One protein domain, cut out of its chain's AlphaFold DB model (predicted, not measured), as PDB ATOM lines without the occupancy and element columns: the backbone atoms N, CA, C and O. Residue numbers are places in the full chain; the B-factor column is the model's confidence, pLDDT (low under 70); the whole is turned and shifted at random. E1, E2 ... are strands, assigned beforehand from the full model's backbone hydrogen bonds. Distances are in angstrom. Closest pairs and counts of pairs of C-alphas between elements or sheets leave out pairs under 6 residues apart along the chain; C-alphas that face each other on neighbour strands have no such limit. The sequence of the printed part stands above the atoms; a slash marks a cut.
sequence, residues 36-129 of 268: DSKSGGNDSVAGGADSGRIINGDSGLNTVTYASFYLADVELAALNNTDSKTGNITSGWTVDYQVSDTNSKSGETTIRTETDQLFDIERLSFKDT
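This is residues 36 to 129 of the 268 residues of an uncharacterized protein of Oceanospirillum sp. D5 (UniProt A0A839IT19). A small parallel sheet, E1, E3 and E7, is partly face to face with a larger, strongly twisted sheet, E2, E6, E5 and E4, and the chain winds between these two walls in stacked turns from E1 to E2 to E3 and again from E6 to E7. The long hairpins E4 with E5 and E5 with E6 extend the larger sheet in opposite senses, and residues 103 to 108 stick out free at one tip. The printed part has 94 residues, with no named helix and seven named strands, E1 to E7 in chain order; the class is all strand. The larger sheet has the order E2, E6, E5, E4 and is mixed, while the smaller has the order E1, E3, E7. The whole is only just loose, close to compact, with a radius of gyration of the C-alphas of 15.1 A, and only just elongated, spanning 48 by 32 by 24 A.

E1, residues 44 to 46, begins with C-alpha 44 at (237.490, 89.327, 127.922). E2 is residues 54 to 56 and E3 residues 63 to 66. E4, residues 74 to 82, is 24.6 A long. E5, residues 89 to 102, is the longest strand at 38.8 A and bends by 52 degrees at residue 92. E6, residues 109 to 119, is 31.8 A long. E7, residues 123 to 126, ends with C-alpha 126 at (243.859, 88.957, 139.042).

E4, E5 and E6 form a meander, each strand the antiparallel neighbour of the one before. In the hairpin E4 and E5, N 79 and O 92 are 2.8 A apart, within hydrogen-bond range. In the hairpin E5 and E6, N 97 and O 114 are within this range at 2.9 A. E2, an edge strand, is parallel to E6 at 30 degrees, with N 55 and O 117 within range at 2.8 A. Residues 36 to 37 pair in parallel with residues 55 to 56 of E2. In the smaller sheet, E3 is the inner strand: it is parallel to E1, with N 65 and O 45 within range at 2.8 A, and to E7, with N 66 and O 125 within range at 2.7 A. E3 and E6 are apart, as are E5 and E7.

The two C-alphas farthest apart, those of Thr 86 and Lys 105, are 49.0 A apart. The printed part has no cut and no long link; the link E6 to E7, three residues, is tight. The mean pLDDT of the printed part is 88.4, and residues 36 to 40 and 50 to 52 are under 70.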
ATOM      1  N   ASP A  36     240.425 100.139 123.588       62.16
ATOM      2  CA  ASP A  36     239.851  98.831 123.281       62.16
ATOM      3  C   ASP A  36     238.329  98.916 123.471       62.16
ATOM      4  O   ASP A  36     237.827  98.833 124.589       62.16
ATOM      5  N   SER A  37     237.597  99.107 122.371       57.44
ATOM      6  CA  SER A  37     236.138  98.933 122.326       57.44
ATOM      7  C   SER A  37     235.839  97.579 121.688       57.44
ATOM      8  O   SER A  37     236.305  97.304 120.572       57.44
ATOM      9  N   LYS A  38     235.121  96.709 122.399       61.41
ATOM     10  CA  LYS A  38     234.693  95.405 121.874       61.41
ATOM     11  C   LYS A  38     233.274  95.490 121.313       61.41
ATOM     12  O   LYS A  38     232.616  96.506 121.426       61.41
ATOM     13  N   SER A  39     232.863  94.487 120.541       55.47
ATOM     14  CA  SER A  39     231.517  94.431 119.961       55.47
ATOM     15  C   SER A  39     230.616  93.637 120.894       55.47
ATOM     16  O   SER A  39     231.050  92.570 121.296       55.47
ATOM     17  N   GLY A  40     229.376  94.082 121.120       67.19
ATOM     18  CA  GLY A  40     228.492  93.532 122.157       67.19
ATOM     19  C   GLY A  40     228.480  92.005 122.334       67.19
ATOM     20  O   GLY A  40     228.520  91.238 121.368       67.19
ATOM     21  N   GLY A  41     228.356  91.588 123.592       79.94
ATOM     22  CA  GLY A  41     228.510  90.211 124.046       79.94
ATOM     23  C   GLY A  41     229.360  90.165 125.314       79.94
ATOM     24  O   GLY A  41     229.754  91.194 125.838       79.94
ATOM     25  N   ASN A  42     229.634  88.965 125.821       86.31
ATOM     26  CA  ASN A  42     230.518  88.804 126.973       86.31
ATOM     27  C   ASN A  42     231.972  88.822 126.493       86.31
ATOM     28  O   ASN A  42     232.408  87.859 125.850       86.31
ATOM     29  N   ASP A  43     232.715  89.882 126.801       87.31
ATOM     30  CA  ASP A  43     234.092  90.044 126.345       87.31
ATOM     31  C   ASP A  43     235.130  89.839 127.453       87.31
ATOM     32  O   ASP A  43     234.916  90.114 128.631       87.31
ATOM     33  N   SER A  44     236.314  89.368 127.053       89.44
ATOM     34  CA  SER A  44     237.490  89.327 127.922       89.44
ATOM     35  C   SER A  44     238.632  90.123 127.302       89.44
ATOM     36  O   SER A  44     239.045  89.874 126.163       89.44
ATOM     37  N   VAL A  45     239.146  91.090 128.059       90.19
ATOM     38  CA  VAL A  45     240.220  91.996 127.640       90.19
ATOM     39  C   VAL A  45     241.374  91.881 128.628       90.19
ATOM     40  O   VAL A  45     241.169  91.857 129.834       90.19
ATOM     41  N   ALA A  46     242.612  91.792 128.145       90.62
ATOM     42  CA  ALA A  46     243.766  91.860 129.041       90.62
ATOM     43  C   ALA A  46     243.895  93.286 129.590       90.62
ATOM     44  O   ALA A  46     243.830  94.218 128.796       90.62
ATOM     45  N   GLY A  47     244.112  93.448 130.895       90.56
ATOM     46  CA  GLY A  47     244.482  94.692 131.577       90.56
ATOM     47  C   GLY A  47     246.001  94.801 131.763       90.56
ATOM     48  O   GLY A  47     246.713  93.798 131.669       90.56
ATOM     49  N   GLY A  48     246.515  96.006 132.009       84.62
ATOM     50  CA  GLY A  48     247.905  96.186 132.451       84.62
ATOM     51  C   GLY A  48     249.021  95.817 131.462       84.62
ATOM     52  O   GLY A  48     250.131  95.487 131.884       84.62
ATOM     53  N   ALA A  49     248.741  95.806 130.155       70.50
ATOM     54  CA  ALA A  49     249.683  95.358 129.124       70.50
ATOM     55  C   ALA A  49     250.533  96.487 128.494       70.50
ATOM     56  O   ALA A  49     251.442  96.197 127.712       70.50
ATOM     57  N   ASP A  50     250.254  97.757 128.800       67.38
ATOM     58  CA  ASP A  50     250.771  98.943 128.105       67.38
ATOM     59  C   ASP A  50     250.701 100.225 128.967       67.38
ATOM     60  O   ASP A  50     250.493 100.155 130.174       67.38
ATOM     61  N   SER A  51     250.969 101.398 128.373       66.94
ATOM     62  CA  SER A  51     250.686 102.695 129.007       66.94
ATOM     63  C   SER A  51     249.175 102.864 129.129       66.94
ATOM     64  O   SER A  51     248.504 102.688 128.114       66.94
ATOM     65  N   GLY A  52     248.688 103.222 130.316       68.06
ATOM     66  CA  GLY A  52     247.287 103.176 130.743       68.06
ATOM     67  C   GLY A  52     246.216 103.354 129.656       68.06
ATOM     68  O   GLY A  52     246.294 104.258 128.815       68.06
ATOM     69  N   ARG A  53     245.193 102.488 129.680       84.25
ATOM     70  CA  ARG A  53     244.147 102.408 128.644       84.25
ATOM     71  C   ARG A  53     242.801 102.978 129.058       84.25
ATOM     72  O   ARG A  53     242.505 103.145 130.230       84.25
ATOM     73  N   ILE A  54     241.956 103.215 128.056       89.25
ATOM     74  CA  ILE A  54     240.505 103.326 128.235       89.25
ATOM     75  C   ILE A  54     239.897 102.043 127.663       89.25
ATOM     76  O   ILE A  54     240.062 101.768 126.471       89.25
ATOM     77  N   ILE A  55     239.228 101.264 128.507       90.19
ATOM     78  CA  ILE A  55     238.607  99.985 128.161       90.19
ATOM     79  C   ILE A  55     237.095 100.147 128.304       90.19
ATOM     80  O   ILE A  55     236.626 100.517 129.379       90.19
ATOM     81  N   ASN A  56     236.357  99.879 127.224       90.44
ATOM     82  CA  ASN A  56     234.897  99.853 127.250       90.44
ATOM     83  C   ASN A  56     234.380  98.453 126.904       90.44
ATOM     84  O   ASN A  56     234.697  97.942 125.822       90.44
ATOM     85  N   GLY A  57     233.613  97.854 127.813       88.50
ATOM     86  CA  GLY A  57     232.993  96.547 127.611       88.50
ATOM     87  C   GLY A  57     231.710  96.582 126.778       88.50
ATOM     88  O   GLY A  57     231.331  95.556 126.219       88.50
ATOM     89  N   ASP A  58     231.074  97.749 126.622       87.31
ATOM     90  CA  ASP A  58     229.734  97.870 126.038       87.31
ATOM     91  C   ASP A  58     228.731  96.908 126.732       87.31
ATOM     92  O   ASP A  58     228.840  96.603 127.914       87.31
ATOM     93  N   SER A  59     227.702  96.424 126.032       87.06
ATOM     94  CA  SER A  59     226.717  95.505 126.615       87.06
ATOM     95  C   SER A  59     227.272  94.091 126.799       87.06
ATOM     96  O   SER A  59     227.752  93.508 125.823       87.06
ATOM     97  N   GLY A  60     227.003  93.476 127.946       87.75
ATOM     98  CA  GLY A  60     227.266  92.062 128.200       87.75
ATOM     99  C   GLY A  60     227.909  91.862 129.561       87.75
ATOM    100  O   GLY A  60     227.902  92.770 130.377       87.75
ATOM    101  N   LEU A  61     228.423  90.658 129.804       90.31
ATOM    102  CA  LEU A  61     229.243  90.361 130.973       90.31
ATOM    103  C   LEU A  61     230.722  90.410 130.579       90.31
ATOM    104  O   LEU A  61     231.254  89.459 129.999       90.31
ATOM    105  N   ASN A  62     231.380  91.508 130.911       94.19
ATOM    106  CA  ASN A  62     232.727  91.848 130.499       94.19
ATOM    107  C   ASN A  62     233.728  91.646 131.633       94.19
ATOM    108  O   ASN A  62     233.482  91.944 132.801       94.19
ATOM    109  N   THR A  63     234.895  91.112 131.284       94.50
ATOM    110  CA  THR A  63     235.975  90.844 132.235       94.50
ATOM    111  C   THR A  63     237.290  91.451 131.769       94.50
ATOM    112  O   THR A  63     237.765  91.155 130.670       94.50
ATOM    113  N   VAL A  64     237.937  92.227 132.640       95.00
ATOM    114  CA  VAL A  64     239.319  92.680 132.433       95.00
ATOM    115  C   VAL A  64     240.283  91.821 133.246       95.00
ATOM    116  O   VAL A  64     240.159  91.684 134.461       95.00
ATOM    117  N   THR A  65     241.268  91.236 132.570       94.88
ATOM    118  CA  THR A  65     242.205  90.277 133.162       94.88
ATOM    119  C   THR A  65     243.584  90.900 133.360       94.88
ATOM    120  O   THR A  65     244.345  91.068 132.407       94.88
ATOM    121  N   TYR A  66     243.953  91.157 134.611       94.25
ATOM    122  CA  TYR A  66     245.267  91.616 135.066       94.25
ATOM    123  C   TYR A  66     246.165  90.425 135.442       94.25
ATOM    124  O   TYR A  66     246.646  90.307 136.566       94.25
ATOM    125  N   ALA A  67     246.418  89.521 134.488       92.81
ATOM    126  CA  ALA A  67     247.072  88.220 134.729       92.81
ATOM    127  C   ALA A  67     248.467  88.285 135.396       92.81
ATOM    128  O   ALA A  67     248.929  87.296 135.970       92.81
ATOM    129  N   SER A  68     249.154  89.424 135.296       92.06
ATOM    130  CA  SER A  68     250.490  89.640 135.872       92.06
ATOM    131  C   SER A  68     250.470  90.274 137.265       92.06
ATOM    132  O   SER A  68     251.530  90.372 137.880       92.06
ATOM    133  N   PHE A  69     249.303  90.693 137.758       93.56
ATOM    134  CA  PHE A  69     249.162  91.464 138.989       93.56
ATOM    135  C   PHE A  69     248.387  90.669 140.040       93.56
ATOM    136  O   PHE A  69     247.409  89.985 139.729       93.56
ATOM    137  N   TYR A  70     248.841  90.754 141.287       95.38
ATOM    138  CA  TYR A  70     248.025  90.412 142.448       95.38
ATOM    139  C   TYR A  70     247.100  91.592 142.752       95.38
ATOM    140  O   TYR A  70     247.493  92.738 142.521       95.38
ATOM    141  N   LEU A  71     245.913  91.346 143.312       94.44
ATOM    142  CA  LEU A  71     245.011  92.447 143.685       94.44
ATOM    143  C   LEU A  71     245.676  93.425 144.675       94.44
ATOM    144  O   LEU A  71     245.448  94.626 144.613       94.44
ATOM    145  N   ALA A  72     246.543  92.926 145.560       95.12
ATOM    146  CA  ALA A  72     247.261  93.749 146.536       95.12
ATOM    147  C   ALA A  72     248.311  94.701 145.922       95.12
ATOM    148  O   ALA A  72     248.771  95.611 146.613       95.12
ATOM    149  N   ASP A  73     248.695  94.493 144.659       93.44
ATOM    150  CA  ASP A  73     249.694  95.304 143.951       93.44
ATOM    151  C   ASP A  73     249.060  96.409 143.085       93.44
ATOM    152  O   ASP A  73     249.782  97.135 142.393       93.44
ATOM    153  N   VAL A  74     247.728  96.534 143.102       94.06
ATOM    154  CA  VAL A  74     246.981  97.548 142.347       94.06
ATOM    155  C   VAL A  74     246.118  98.409 143.267       94.06
ATOM    156  O   VAL A  74     245.741  97.990 144.361       94.06
ATOM    157  N   GLU A  75     245.776  99.613 142.815       94.00
ATOM    158  CA  GLU A  75     244.753 100.451 143.450       94.00
ATOM    159  C   GLU A  75     243.521 100.509 142.542       94.00
ATOM    160  O   GLU A  75     243.602 100.932 141.391       94.00
ATOM    161  N   LEU A  76     242.386 100.032 143.058       92.94
ATOM    162  CA  LEU A  76     241.082 100.104 142.403       92.94
ATOM    163  C   LEU A  76     240.305 101.281 142.995       92.94
ATOM    164  O   LEU A  76     240.193 101.379 144.216       92.94
ATOM    165  N   ALA A  77     239.741 102.148 142.158       91.31
ATOM    166  CA  ALA A  77     238.908 103.256 142.619       91.31
ATOM    167  C   ALA A  77     237.741 103.529 141.667       91.31
ATOM    168  O   ALA A  77     237.848 103.318 140.461       91.31
ATOM    169  N   ALA A  78     236.625 104.013 142.210       90.12
ATOM    170  CA  ALA A  78     235.497 104.461 141.404       90.12
ATOM    171  C   ALA A  78     235.855 105.742 140.628       90.12
ATOM    172  O   ALA A  78     236.442 106.682 141.172       90.12
ATOM    173  N   LEU A  79     235.447 105.794 139.363       89.81
ATOM    174  CA  LEU A  79     235.649 106.911 138.447       89.81
ATOM    175  C   LEU A  79     234.301 107.524 138.075       89.81
ATOM    176  O   LEU A  79     233.404 106.822 137.626       89.81
ATOM    177  N   ASN A  80     234.180 108.846 138.183       88.75
ATOM    178  CA  ASN A  80     233.040 109.594 137.654       88.75
ATOM    179  C   ASN A  80     233.547 110.639 136.663       88.75
ATOM    180  O   ASN A  80     234.220 111.595 137.048       88.75
ATOM    181  N   ASN A  81     233.215 110.479 135.385       83.31
ATOM    182  CA  ASN A  81     233.567 111.428 134.337       83.31
ATOM    183  C   ASN A  81     232.349 112.280 133.975       83.31
ATOM    184  O   ASN A  81     231.340 111.761 133.509       83.31
ATOM    185  N   THR A  82     232.430 113.593 134.190       86.19
ATOM    186  CA  THR A  82     231.346 114.517 133.832       86.19
ATOM    187  C   THR A  82     231.626 115.163 132.479       86.19
ATOM    188  O   THR A  82     232.586 115.924 132.319       86.19
ATOM    189  N   ASP A  83     230.747 114.937 131.503       82.88
ATOM    190  CA  ASP A  83     230.779 115.642 130.227       82.88
ATOM    191  C   ASP A  83     230.550 117.143 130.461       82.88
ATOM    192  O   ASP A  83     229.465 117.607 130.805       82.88
ATOM    193  N   SER A  84     231.600 117.932 130.237       82.88
ATOM    194  CA  SER A  84     231.599 119.389 130.451       82.88
ATOM    195  C   SER A  84     230.571 120.189 129.630       82.88
ATOM    196  O   SER A  84     230.354 121.366 129.916       82.88
ATOM    197  N   LYS A  85     229.969 119.603 128.588       84.81
ATOM    198  CA  LYS A  85     228.990 120.259 127.707       84.81
ATOM    199  C   LYS A  85     227.558 119.872 128.048       84.81
ATOM    200  O   LYS A  85     226.678 120.726 127.957       84.81
ATOM    201  N   THR A  86     227.315 118.605 128.376       89.62
ATOM    202  CA  THR A  86     225.968 118.080 128.658       89.62
ATOM    203  C   THR A  86     225.671 117.993 130.151       89.62
ATOM    204  O   THR A  86     224.506 118.032 130.535       89.62
ATOM    205  N   GLY A  87     226.707 117.923 130.990       87.44
ATOM    206  CA  GLY A  87     226.597 117.619 132.414       87.44
ATOM    207  C   GLY A  87     226.336 116.138 132.701       87.44
ATOM    208  O   GLY A  87     226.109 115.791 133.855       87.44
ATOM    209  N   ASN A  88     226.346 115.274 131.679       85.88
ATOM    210  CA  ASN A  88     226.141 113.840 131.859       85.88
ATOM    211  C   ASN A  88     227.327 113.234 132.608       85.88
ATOM    212  O   ASN A  88     228.474 113.531 132.281       85.88
ATOM    213  N   ILE A  89     227.043 112.370 133.575       85.56
ATOM    214  CA  ILE A  89     228.059 111.618 134.310       85.56
ATOM    215  C   ILE A  89     228.144 110.220 133.699       85.56
ATOM    216  O   ILE A  89     227.123 109.566 133.502       85.56
ATOM    217  N   THR A  90     229.362 109.783 133.408       86.12
ATOM    218  CA  THR A  90     229.701 108.400 133.089       86.12
ATOM    219  C   THR A  90     230.487 107.837 134.261       86.12
ATOM    220  O   THR A  90     231.561 108.350 134.586       86.12
ATOM    221  N   SER A  91     229.942 106.808 134.896       89.69
ATOM    222  CA  SER A  91     230.600 106.089 135.983       89.69
ATOM    223  C   SER A  91     231.475 104.968 135.425       89.69
ATOM    224  O   SER A  91     231.218 104.450 134.341       89.69
ATOM    225  N   GLY A  92     232.515 104.603 136.159       92.25
ATOM    226  CA  GLY A  92     233.447 103.549 135.795       92.25
ATOM    227  C   GLY A  92     234.433 103.285 136.923       92.25
ATOM    228  O   GLY A  92     234.184 103.638 138.076       92.25
ATOM    229  N   TRP A  93     235.585 102.720 136.579       94.06
ATOM    230  CA  TRP A  93     236.642 102.392 137.533       94.06
ATOM    231  C   TRP A  93     238.016 102.794 137.012       94.06
ATOM    232  O   TRP A  93     238.241 102.837 135.804       94.06
ATOM    233  N   THR A  94     238.953 103.055 137.914       94.38
ATOM    234  CA  THR A  94     240.383 103.111 137.612       94.38
ATOM    235  C   THR A  94     241.103 101.937 138.248       94.38
ATOM    236  O   THR A  94     240.831 101.602 139.399       94.38
ATOM    237  N   VAL A  95     242.050 101.351 137.518       95.25
ATOM    238  CA  VAL A  95     243.017 100.388 138.049       95.25
ATOM    239  C   VAL A  95     244.411 100.962 137.856       95.25
ATOM    240  O   VAL A  95     244.909 101.017 136.729       95.25
ATOM    241  N   ASP A  96     245.034 101.367 138.956       94.56
ATOM    242  CA  ASP A  96     246.408 101.858 138.976       94.56
ATOM    243  C   ASP A  96     247.370 100.706 139.260       94.56
ATOM    244  O   ASP A  96     247.211  99.960 140.228       94.56
ATOM    245  N   TYR A  97     248.400 100.565 138.429       92.62
ATOM    246  CA  TYR A  97     249.398  99.502 138.535       92.62
ATOM    247  C   TYR A  97     250.801 100.020 138.221       92.62
ATOM    248  O   TYR A  97     250.996 100.986 137.482       92.62
ATOM    249  N   GLN A  98     251.817  99.372 138.794       91.56
ATOM    250  CA  GLN A  98     253.211  99.750 138.567       91.56
ATOM    251  C   GLN A  98     253.822  98.982 137.396       91.56
ATOM    252  O   GLN A  98     253.792  97.752 137.345       91.56
ATOM    253  N   VAL A  99     254.468  99.714 136.491       86.69
ATOM    254  CA  VAL A  99     255.231  99.167 135.367       86.69
ATOM    255  C   VAL A  99     256.710  99.476 135.567       86.69
ATOM    256  O   VAL A  99     257.089 100.592 135.924       86.69
ATOM    257  N   SER A 100     257.556  98.467 135.348       88.25
ATOM    258  CA  SER A 100     259.015  98.597 135.400       88.25
ATOM    259  C   SER A 100     259.606  98.571 133.996       88.25
ATOM    260  O   SER A 100     259.571  97.540 133.323       88.25
ATOM    261  N   ASP A 101     260.229  99.665 133.571       86.31
ATOM    262  CA  ASP A 101     260.945  99.737 132.299       86.31
ATOM    263  C   ASP A 101     262.438  99.692 132.544       86.31
ATOM    264  O   ASP A 101     262.988 100.518 133.268       86.31
ATOM    265  N   THR A 102     263.113  98.742 131.904       89.94
ATOM    266  CA  THR A 102     264.573  98.661 131.951       89.94
ATOM    267  C   THR A 102     265.152  99.086 130.614       89.94
ATOM    268  O   THR A 102     264.916  98.458 129.579       89.94
ATOM    269  N   ASN A 103     265.948 100.151 130.627       90.50
ATOM    270  CA  ASN A 103     266.640 100.621 129.439       90.50
ATOM    271  C   ASN A 103     267.676  99.577 128.998       90.50
ATOM    272  O   ASN A 103     268.669  99.340 129.684       90.50
ATOM    273  N   SER A 104     267.490  98.988 127.816       92.31
ATOM    274  CA  SER A 104     268.360  97.912 127.318       92.31
ATOM    275  C   SER A 104     269.822  98.324 127.081       92.31
ATOM    276  O   SER A 104     270.664  97.455 126.874       92.31
ATOM    277  N   LYS A 105     270.139  99.629 127.067       92.62
ATOM    278  CA  LYS A 105     271.500 100.156 126.869       92.62
ATOM    279  C   LYS A 105     272.183 100.567 128.173       92.62
ATOM    280  O   LYS A 105     273.366 100.278 128.322       92.62
ATOM    281  N   SER A 106     271.488 101.265 129.076       93.75
ATOM    282  CA  SER A 106     272.067 101.714 130.357       93.75
ATOM    283  C   SER A 106     271.882 100.710 131.496       93.75
ATOM    284  O   SER A 106     272.618 100.784 132.475       93.75
ATOM    285  N   GLY A 107     270.927  99.780 131.382       92.75
ATOM    286  CA  GLY A 107     270.527  98.880 132.467       92.75
ATOM    287  C   GLY A 107     269.753  99.577 133.592       92.75
ATOM    288  O   GLY A 107     269.472  98.957 134.609       92.75
ATOM    289  N   GLU A 108     269.426 100.858 133.423       94.69
ATOM    290  CA  GLU A 108     268.652 101.636 134.386       94.69
ATOM    291  C   GLU A 108     267.179 101.223 134.337       94.69
ATOM    292  O   GLU A 108     266.597 101.143 133.251       94.69
ATOM    293  N   THR A 109     266.597 100.965 135.510       93.31
ATOM    294  CA  THR A 109     265.179 100.638 135.672       93.31
ATOM    295  C   THR A 109     264.432 101.838 136.237       93.31
ATOM    296  O   THR A 109     264.808 102.371 137.280       93.31
ATOM    297  N   THR A 110     263.353 102.234 135.571       90.44
ATOM    298  CA  THR A 110     262.392 103.219 136.072       90.44
ATOM    299  C   THR A 110     261.081 102.525 136.401       90.44
ATOM    300  O   THR A 110     260.638 101.669 135.638       90.44
ATOM    301  N   ILE A 111     260.462 102.912 137.513       89.38
ATOM    302  CA  ILE A 111     259.112 102.479 137.879       89.38
ATOM    303  C   ILE A 111     258.176 103.655 137.637       89.38
ATOM    304  O   ILE A 111     258.470 104.774 138.067       89.38
ATOM    305  N   ARG A 112     257.065 103.403 136.952       88.12
ATOM    306  CA  ARG A 112     255.981 104.368 136.770       88.12
ATOM    307  C   ARG A 112     254.646 103.731 137.130       88.12
ATOM    308  O   ARG A 112     254.490 102.522 136.984       88.12
ATOM    309  N   THR A 113     253.717 104.553 137.600       90.25
ATOM    310  CA  THR A 113     252.314 104.162 137.753       90.25
ATOM    311  C   THR A 113     251.599 104.432 136.439       90.25
ATOM    312  O   THR A 113     251.740 105.517 135.876       90.25
ATOM    313  N   GLU A 114     250.866 103.438 135.965       93.00
ATOM    314  CA  GLU A 114     249.948 103.523 134.837       93.00
ATOM    315  C   GLU A 114     248.525 103.280 135.342       93.00
ATOM    316  O   GLU A 114     248.343 102.602 136.353       93.00
ATOM    317  N   THR A 115     247.539 103.826 134.633       92.69
ATOM    318  CA  THR A 115     246.126 103.777 135.029       92.69
ATOM    319  C   THR A 115     245.278 103.288 133.868       92.69
ATOM    320  O   THR A 115     245.222 103.948 132.829       92.69
ATOM    321  N   ASP A 116     244.568 102.182 134.055       94.38
ATOM    322  CA  ASP A 116     243.479 101.797 133.158       94.38
ATOM    323  C   ASP A 116     242.168 102.425 133.654       94.38
ATOM    324  O   ASP A 116     241.858 102.354 134.838       94.38
ATOM    325  N   GLN A 117     241.392 103.027 132.754       93.44
ATOM    326  CA  GLN A 117     240.024 103.497 132.983       93.44
ATOM    327  C   GLN A 117     239.048 102.501 132.365       93.44
ATOM    328  O   GLN A 117     239.148 102.188 131.177       93.44
ATOM    329  N   LEU A 118     238.114 102.014 133.167       93.75
ATOM    330  CA  LEU A 118     237.203 100.929 132.839       93.75
ATOM    331  C   LEU A 118     235.769 101.451 132.817       93.75
ATOM    332  O   LEU A 118     235.318 102.056 133.790       93.75
ATOM    333  N   PHE A 119     235.061 101.193 131.725       92.38
ATOM    334  CA  PHE A 119     233.652 101.529 131.534       92.38
ATOM    335  C   PHE A 119     232.897 100.283 131.079       92.38
ATOM    336  O   PHE A 119     233.444  99.495 130.305       92.38
ATOM    337  N   ASP A 120     231.672 100.108 131.578       92.06
ATOM    338  CA  ASP A 120     230.819  98.949 131.284       92.06
ATOM    339  C   ASP A 120     231.568  97.610 131.502       92.06
ATOM    340  O   ASP A 120     231.617  96.743 130.629       92.06
ATOM    341  N   ILE A 121     232.266  97.502 132.647       94.31
ATOM    342  CA  ILE A 121     233.026  96.315 133.065       94.31
ATOM    343  C   ILE A 121     232.429  95.750 134.348       94.31
ATOM    344  O   ILE A 121     232.493  96.381 135.402       94.31
ATOM    345  N   GLU A 122     231.970  94.507 134.273       95.44
ATOM    346  CA  GLU A 122     231.347  93.813 135.394       95.44
ATOM    347  C   GLU A 122     232.401  93.169 136.299       95.44
ATOM    348  O   GLU A 122     232.189  93.024 137.501       95.44
ATOM    349  N   ARG A 123     233.548  92.729 135.751       97.00
ATOM    350  CA  ARG A 123     234.500  91.880 136.493       97.00
ATOM    351  C   ARG A 123     235.960  92.162 136.214       97.00
ATOM    352  O   ARG A 123     236.373  92.402 135.082       97.00
ATOM    353  N   LEU A 124     236.769  91.985 137.253       97.12
ATOM    354  CA  LEU A 124     238.224  91.976 137.171       97.12
ATOM    355  C   LEU A 124     238.758  90.606 137.580       97.12
ATOM    356  O   LEU A 124     238.290  90.015 138.553       97.12
ATOM    357  N   SER A 125     239.766  90.114 136.864       96.50
ATOM    358  CA  SER A 125     240.495  88.895 137.219       96.50
ATOM    359  C   SER A 125     241.965  89.216 137.459       96.50
ATOM    360  O   SER A 125     242.632  89.790 136.597       96.50
ATOM    361  N   PHE A 126     242.465  88.833 138.628       95.94
ATOM    362  CA  PHE A 126     243.859  88.957 139.042       95.94
ATOM    363  C   PHE A 126     244.490  87.573 139.174       95.94
ATOM    364  O   PHE A 126     243.847  86.536 139.003       95.94
ATOM    365  N   LYS A 127     245.787  87.545 139.478       95.12
ATOM    366  CA  LYS A 127     246.541  86.300 139.626       95.12
ATOM    367  C   LYS A 127     246.049  85.410 140.776       95.12
ATOM    368  O   LYS A 127     246.245  84.197 140.722       95.12
ATOM    369  N   ASP A 128     245.486  86.008 141.820       94.06
ATOM    370  CA  ASP A 128     245.116  85.359 143.081       94.06
ATOM    371  C   ASP A 128     243.622  85.406 143.412       94.06
ATOM    372  O   ASP A 128     243.168  84.601 144.218       94.06
ATOM    373  N   THR A 129     242.858  86.312 142.801       95.38
ATOM    374  CA  THR A 129     241.424  86.486 143.063       95.38
ATOM    375  C   THR A 129     240.723  87.137 141.873       95.38
ATOM    376  O   THR A 129     241.368  87.661 140.964       95.38
TER     377      THR A 129